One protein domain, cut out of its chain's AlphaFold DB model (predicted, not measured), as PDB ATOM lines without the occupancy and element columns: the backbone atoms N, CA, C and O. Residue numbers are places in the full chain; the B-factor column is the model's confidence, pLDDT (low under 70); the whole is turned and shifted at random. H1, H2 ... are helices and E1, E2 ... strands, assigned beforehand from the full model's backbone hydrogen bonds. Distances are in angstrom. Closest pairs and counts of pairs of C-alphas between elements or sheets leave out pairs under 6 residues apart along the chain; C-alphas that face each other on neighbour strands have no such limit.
ATOM      1  N   LYS A   2      35.462 -20.405 -17.339       88.31
ATOM      2  CA  LYS A   2      35.020 -20.991 -16.067       88.31
ATOM      3  C   LYS A   2      35.746 -20.445 -14.833       88.31
ATOM      4  O   LYS A   2      35.074 -19.995 -13.918       88.31
ATOM      5  N   ASP A   3      37.078 -20.397 -14.837       90.38
ATOM      6  CA  ASP A   3      37.846 -19.915 -13.674       90.38
ATOM      7  C   ASP A   3      37.538 -18.455 -13.328       90.38
ATOM      8  O   ASP A   3      37.352 -18.115 -12.163       90.38
ATOM      9  N   VAL A   4      37.403 -17.601 -14.348       90.69
ATOM     10  CA  VAL A   4      37.029 -16.190 -14.177       90.69
ATOM     11  C   VAL A   4      35.604 -16.067 -13.639       90.69
ATOM     12  O   VAL A   4      35.362 -15.293 -12.720       90.69
ATOM     13  N   LEU A   5      34.662 -16.852 -14.169       90.06
ATOM     14  CA  LEU A   5      33.274 -16.851 -13.696       90.06
ATOM     15  C   LEU A   5      33.172 -17.299 -12.230       90.06
ATOM     16  O   LEU A   5      32.506 -16.632 -11.437       90.06
ATOM     17  N   SER A   6      33.880 -18.370 -11.864       89.44
ATOM     18  CA  SER A   6      33.966 -18.871 -10.489       89.44
ATOM     19  C   SER A   6      34.595 -17.838  -9.554       89.44
ATOM     20  O   SER A   6      34.079 -17.605  -8.462       89.44
ATOM     21  N   HIS A   7      35.671 -17.173  -9.988       90.44
ATOM     22  CA  HIS A   7      36.328 -16.118  -9.216       90.44
ATOM     23  C   HIS A   7      35.407 -14.915  -8.968       90.44
ATOM     24  O   HIS A   7      35.380 -14.371  -7.869       90.44
ATOM     25  N   CYS A   8      34.594 -14.540  -9.959       89.25
ATOM     26  CA  CYS A   8      33.593 -13.479  -9.838       89.25
ATOM     27  C   CYS A   8      32.340 -13.892  -9.038       89.25
ATOM     28  O   CYS A   8      31.396 -13.110  -8.941       89.25
ATOM     29  N   GLY A   9      32.288 -15.115  -8.499       87.00
ATOM     30  CA  GLY A   9      31.144 -15.612  -7.735       87.00
ATOM     31  C   GLY A   9      29.888 -15.841  -8.577       87.00
ATOM     32  O   GLY A   9      28.781 -15.873  -8.034       87.00
ATOM     33  N   VAL A  10      30.029 -15.995  -9.898       83.50
ATOM     34  CA  VAL A  10      28.914 -16.309 -10.798       83.50
ATOM     35  C   VAL A  10      28.559 -17.787 -10.635       83.50
ATOM     36  O   VAL A  10      28.932 -18.637 -11.437       83.50
ATOM     37  N   ASN A  11      27.829 -18.085  -9.564       67.50
ATOM     38  CA  ASN A  11      27.343 -19.418  -9.231       67.50
ATOM     39  C   ASN A  11      25.827 -19.464  -9.468       67.50
ATOM     40  O   ASN A  11      25.078 -18.733  -8.821       67.50
ATOM     41  N   GLY A  12      25.363 -20.289 -10.413       67.56
ATOM     42  CA  GLY A  12      23.930 -20.459 -10.673       67.56
ATOM     43  C   GLY A  12      23.553 -20.774 -12.122       67.56
ATOM     44  O   GLY A  12      24.363 -21.249 -12.913       67.56
ATOM     45  N   ASN A  13      22.283 -20.505 -12.442       71.38
ATOM     46  CA  ASN A  13      21.605 -20.840 -13.698       71.38
ATOM     47  C   ASN A  13      22.011 -19.870 -14.830       71.38
ATOM     48  O   ASN A  13      21.283 -18.933 -15.177       71.38
ATOM     49  N   ILE A  14      23.232 -20.046 -15.338       83.12
ATOM     50  CA  ILE A  14      23.769 -19.309 -16.485       83.12
ATOM     51  C   ILE A  14      23.094 -19.838 -17.748       83.12
ATOM     52  O   ILE A  14      23.270 -21.000 -18.104       83.12
ATOM     53  N   ALA A  15      22.348 -18.980 -18.440       85.44
ATOM     54  CA  ALA A  15      21.655 -19.372 -19.662       85.44
ATOM     55  C   ALA A  15      22.510 -19.125 -20.911       85.44
ATOM     56  O   ALA A  15      22.515 -19.927 -21.843       85.44
ATOM     57  N   LYS A  16      23.250 -18.009 -20.943       88.44
ATOM     58  CA  LYS A  16      24.145 -17.667 -22.054       88.44
ATOM     59  C   LYS A  16      25.337 -16.856 -21.557       88.44
ATOM     60  O   LYS A  16      25.179 -15.962 -20.728       88.44
ATOM     61  N   VAL A  17      26.518 -17.137 -22.103       90.56
ATOM     62  CA  VAL A  17      27.718 -16.313 -21.907       90.56
ATOM     63  C   VAL A  17      28.165 -15.763 -23.251       90.56
ATOM     64  O   VAL A  17      28.274 -16.504 -24.225       90.56
ATOM     65  N   ILE A  18      28.402 -14.458 -23.306       90.75
ATOM     66  CA  ILE A  18      28.791 -13.723 -24.504       90.75
ATOM     67  C   ILE A  18      30.150 -13.072 -24.249       90.75
ATOM     68  O   ILE A  18      30.341 -12.363 -23.263       90.75
ATOM     69  N   VAL A  19      31.100 -13.309 -25.144       91.19
ATOM     70  CA  VAL A  19      32.457 -12.756 -25.081       91.19
ATOM     71  C   VAL A  19      32.580 -11.619 -26.088       91.19
ATOM     72  O   VAL A  19      32.250 -11.808 -27.252       91.19
ATOM     73  N   GLY A  20      33.060 -10.450 -25.662       85.44
ATOM     74  CA  GLY A  20      33.181  -9.249 -26.504       85.44
ATOM     75  C   GLY A  20      32.036  -8.237 -26.351       85.44
ATOM     76  O   GLY A  20      31.935  -7.301 -27.138       85.44
ATOM     77  N   GLY A  21      31.181  -8.401 -25.335       85.44
ATOM     78  CA  GLY A  21      30.122  -7.448 -24.975       85.44
ATOM     79  C   GLY A  21      28.710  -7.835 -25.449       85.44
ATOM     80  O   GLY A  21      28.543  -8.795 -26.197       85.44
ATOM     81  N   PRO A  22      27.668  -7.105 -25.011       81.56
ATOM     82  CA  PRO A  22      26.267  -7.515 -25.166       81.56
ATOM     83  C   PRO A  22      25.727  -7.445 -26.604       81.56
ATOM     84  O   PRO A  22      24.759  -8.130 -26.917       81.56
ATOM     85  N   MET A  23      26.330  -6.618 -27.463       78.31
ATOM     86  CA  MET A  23      25.816  -6.340 -28.811       78.31
ATOM     87  C   MET A  23      26.572  -7.113 -29.899       78.31
ATOM     88  O   MET A  23      25.964  -7.824 -30.692       78.31
ATOM     89  N   MET A  24      27.904  -6.987 -29.922       77.94
ATOM     90  CA  MET A  24      28.772  -7.590 -30.949       77.94
ATOM     91  C   MET A  24      29.516  -8.837 -30.469       77.94
ATOM     92  O   MET A  24      30.229  -9.466 -31.249       77.94
ATOM     93  N   GLY A  25      29.381  -9.189 -29.192       83.12
ATOM     94  CA  GLY A  25      30.072 -10.340 -28.646       83.12
ATOM     95  C   GLY A  25      29.539 -11.664 -29.191       83.12
ATOM     96  O   GLY A  25      28.395 -11.791 -29.633       83.12
ATOM     97  N   LEU A  26      30.389 -12.681 -29.135       84.62
ATOM     98  CA  LEU A  26      30.084 -14.036 -29.569       84.62
ATOM     99  C   LEU A  26      29.567 -14.856 -28.393       84.62
ATOM    100  O   LEU A  26      30.228 -14.966 -27.356       84.62
ATOM    101  N   ALA A  27      28.385 -15.445 -28.574       88.12
ATOM    102  CA  ALA A  27      27.837 -16.404 -27.629       88.12
ATOM    103  C   ALA A  27      28.707 -17.667 -27.621       88.12
ATOM    104  O   ALA A  27      28.950 -18.269 -28.666       88.12
ATOM    105  N   GLN A  28      29.177 -18.050 -26.440       89.62
ATOM    106  CA  GLN A  28      30.065 -19.189 -26.263       89.62
ATOM    107  C   GLN A  28      29.262 -20.455 -25.998       89.62
ATOM    108  O   GLN A  28      28.371 -20.470 -25.150       89.62
ATOM    109  N   TYR A  29      29.608 -21.521 -26.719       85.94
ATOM    110  CA  TYR A  29      29.013 -22.844 -26.530       85.94
ATOM    111  C   TYR A  29      29.565 -23.555 -25.286       85.94
ATOM    112  O   TYR A  29      28.846 -24.284 -24.612       85.94
ATOM    113  N   SER A  30      30.844 -23.327 -24.973       87.31
ATOM    114  CA  SER A  30      31.540 -23.948 -23.846       87.31
ATOM    115  C   SER A  30      32.195 -22.900 -22.950       87.31
ATOM    116  O   SER A  30      32.671 -21.865 -23.418       87.31
ATOM    117  N   LEU A  31      32.252 -23.189 -21.648       87.25
ATOM    118  CA  LEU A  31      32.960 -22.378 -20.650       87.25
ATOM    119  C   LEU A  31      34.443 -22.774 -20.505       87.25
ATOM    120  O   LEU A  31      35.212 -22.071 -19.840       87.25
ATOM    121  N   GLU A  32      34.854 -23.866 -21.154       89.38
ATOM    122  CA  GLU A  32      36.224 -24.406 -21.148       89.38
ATOM    123  C   GLU A  32      37.130 -23.718 -22.193       89.38
ATOM    124  O   GLU A  32      38.152 -24.253 -22.610       89.38
ATOM    125  N   ILE A  33      36.760 -22.517 -22.648       88.81
ATOM    126  CA  ILE A  33      37.589 -21.705 -23.546       88.81
ATOM    127  C   ILE A  33      38.609 -20.872 -22.750       88.81
ATOM    128  O   ILE A  33      38.287 -20.385 -21.653       88.81
ATOM    129  N   PRO A  34      39.819 -20.640 -23.283       90.44
ATOM    130  CA  PRO A  34      40.793 -19.758 -22.652       90.44
ATOM    131  C   PRO A  34      40.310 -18.301 -22.658       90.44
ATOM    132  O   PRO A  34      39.584 -17.873 -23.553       90.44
ATOM    133  N   VAL A  35      40.722 -17.530 -21.647       90.12
ATOM    134  CA  VAL A  35      40.528 -16.073 -21.639       90.12
ATOM    135  C   VAL A  35      41.778 -15.430 -22.226       90.12
ATOM    136  O   VAL A  35      42.852 -15.543 -21.644       90.12
ATOM    137  N   THR A  36      41.648 -14.802 -23.395       90.31
ATOM    138  CA  THR A  36      42.758 -14.149 -24.105       90.31
ATOM    139  C   THR A  36      42.699 -12.631 -23.945       90.31
ATOM    140  O   THR A  36      41.681 -12.075 -23.531       90.31
ATOM    141  N   LYS A  37      43.783 -11.938 -24.316       89.94
ATOM    142  CA  LYS A  37      43.844 -10.465 -24.310       89.94
ATOM    143  C   LYS A  37      42.839  -9.801 -25.260       89.94
ATOM    144  O   LYS A  37      42.563  -8.619 -25.104       89.94
ATOM    145  N   GLU A  38      42.329 -10.530 -26.259       87.31
ATOM    146  CA  GLU A  38      41.304 -10.005 -27.168       87.31
ATOM    147  C   GLU A  38      39.931  -9.899 -26.488       87.31
ATOM    148  O   GLU A  38      39.054  -9.185 -26.977       87.31
ATOM    149  N   ILE A  39      39.724 -10.588 -25.360       88.88
ATOM    150  CA  ILE A  39      38.463 -10.534 -24.623       88.88
ATOM    151  C   ILE A  39      38.387  -9.220 -23.852       88.88
ATOM    152  O   ILE A  39      38.967  -9.060 -22.783       88.88
ATOM    153  N   THR A  40      37.610  -8.285 -24.389       88.06
ATOM    154  CA  THR A  40      37.375  -6.974 -23.771       88.06
ATOM    155  C   THR A  40      36.309  -7.010 -22.678       88.06
ATOM    156  O   THR A  40      36.374  -6.239 -21.725       88.06
ATOM    157  N   ALA A  41      35.318  -7.897 -22.804       90.25
ATOM    158  CA  ALA A  41      34.221  -8.036 -21.852       90.25
ATOM    159  C   ALA A  41      33.637  -9.455 -21.864       90.25
ATOM    160  O   ALA A  41      33.551 -10.093 -22.916       90.25
ATOM    161  N   ILE A  42      33.173  -9.918 -20.703       91.38
ATOM    162  CA  ILE A  42      32.389 -11.151 -20.548       91.38
ATOM    163  C   ILE A  42      31.006 -10.742 -20.049       91.38
ATOM    164  O   ILE A  42      30.872 -10.149 -18.981       91.38
ATOM    165  N   TYR A  43      29.981 -11.050 -20.831       90.81
ATOM    166  CA  TYR A  43      28.595 -10.719 -20.537       90.81
ATOM    167  C   TYR A  43      27.812 -12.000 -20.251       90.81
ATOM    168  O   TYR A  43      27.730 -12.894 -21.092       90.81
ATOM    169  N   VAL A  44      27.262 -12.105 -19.044       90.62
ATOM    170  CA  VAL A  44      26.547 -13.294 -18.564       90.62
ATOM    171  C   VAL A  44      25.059 -12.978 -18.504       90.62
ATOM    172  O   VAL A  44      24.667 -11.999 -17.875       90.62
ATOM    173  N   GLN A  45      24.236 -13.815 -19.130       89.06
ATOM    174  CA  GLN A  45      22.779 -13.710 -19.100       89.06
ATOM    175  C   GLN A  45      22.174 -14.863 -18.305       89.06
ATOM    176  O   GLN A  45      22.521 -16.036 -18.506       89.06
ATOM    177  N   ARG A  46      21.229 -14.533 -17.425       88.31
ATOM    178  CA  ARG A  46      20.342 -15.499 -16.773       88.31
ATOM    179  C   ARG A  46      19.159 -15.803 -17.684       88.31
ATOM    180  O   ARG A  46      18.904 -15.093 -18.654       88.31
ATOM    181  N   GLN A  47      18.390 -16.835 -17.340       84.38
ATOM    182  CA  GLN A  47      17.201 -17.217 -18.107       84.38
ATOM    183  C   GLN A  47      16.194 -16.060 -18.249       84.38
ATOM    184  O   GLN A  47      15.599 -15.898 -19.310       84.38
ATOM    185  N   SER A  48      16.042 -15.234 -17.206       81.81
ATOM    186  CA  SER A  48      15.187 -14.037 -17.202       81.81
ATOM    187  C   SER A  48      15.631 -12.954 -18.184       81.81
ATOM    188  O   SER A  48      14.811 -12.146 -18.610       81.81
ATOM    189  N   ASP A  49      16.916 -12.932 -18.533       81.44
ATOM    190  CA  ASP A  49      17.528 -11.879 -19.348       81.44
ATOM    191  C   ASP A  49      17.526 -12.250 -20.836       81.44
ATOM    192  O   ASP A  49      17.925 -11.451 -21.690       81.44
ATOM    193  N   LEU A  50      17.117 -13.481 -21.164       80.38
ATOM    194  CA  LEU A  50      17.036 -13.935 -22.538       80.38
ATOM    195  C   LEU A  50      15.888 -13.232 -23.257       80.38
ATOM    196  O   LEU A  50      14.720 -13.322 -22.879       80.38
TER     197      LEU A  50
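What this domain is: This is residues 2 to 50 of the 129 residues of the protein "4Fe-4S dicluster domain-containing protein" of Candidatus Desulfofervidus auxilii (UniProt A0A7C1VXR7). Little regular structure is here: a narrow two-stranded ribbon, E1 and E2, with a broad loop, residues 20 to 41, running out from one end and back, and a small helix, H1, set off from the ribbon. The 49 printed residues include H1, E1 and E2 in that order, a mixed class with 17 residues in named elements. The two strands are antiparallel. The whole is compact, radius of gyration of the C-alphas 10.4 A, spanning 29 by 24 by 17 A.

How they stand to each other: Look first at E1, residues 14 to 19, and E2, residues 42 to 46, an antiparallel hairpin at 159 degrees. C-alphas 17 and 44 face each other at 4.7 A; N 18 and O 43 are within hydrogen-bond range at 2.8 A. Residues 18 to 19 of E1 also pair, antiparallel, with residues 26 to 27. H1, residues 2 to 7, is apart from E2; every O i to N i+4 pair in it is within hydrogen-bond range.

Where its parts are: Find C-alpha 14 at (23.769, -19.309, -16.485); E1 runs 13.9 A from there. E2 covers 13.4 A, ending at C-alpha 46, (20.342, -15.499, -16.773). H1, 8.5 A, begins at C-alpha 2, (35.020, -20.991, -16.067).

The domain as a whole: The C-alphas of Lys 37 and Ser 48 are farthest apart, 29.7 A. The printed part has no cut; E1 to E2 is a long link. Confidence is low at residues 11 to 12.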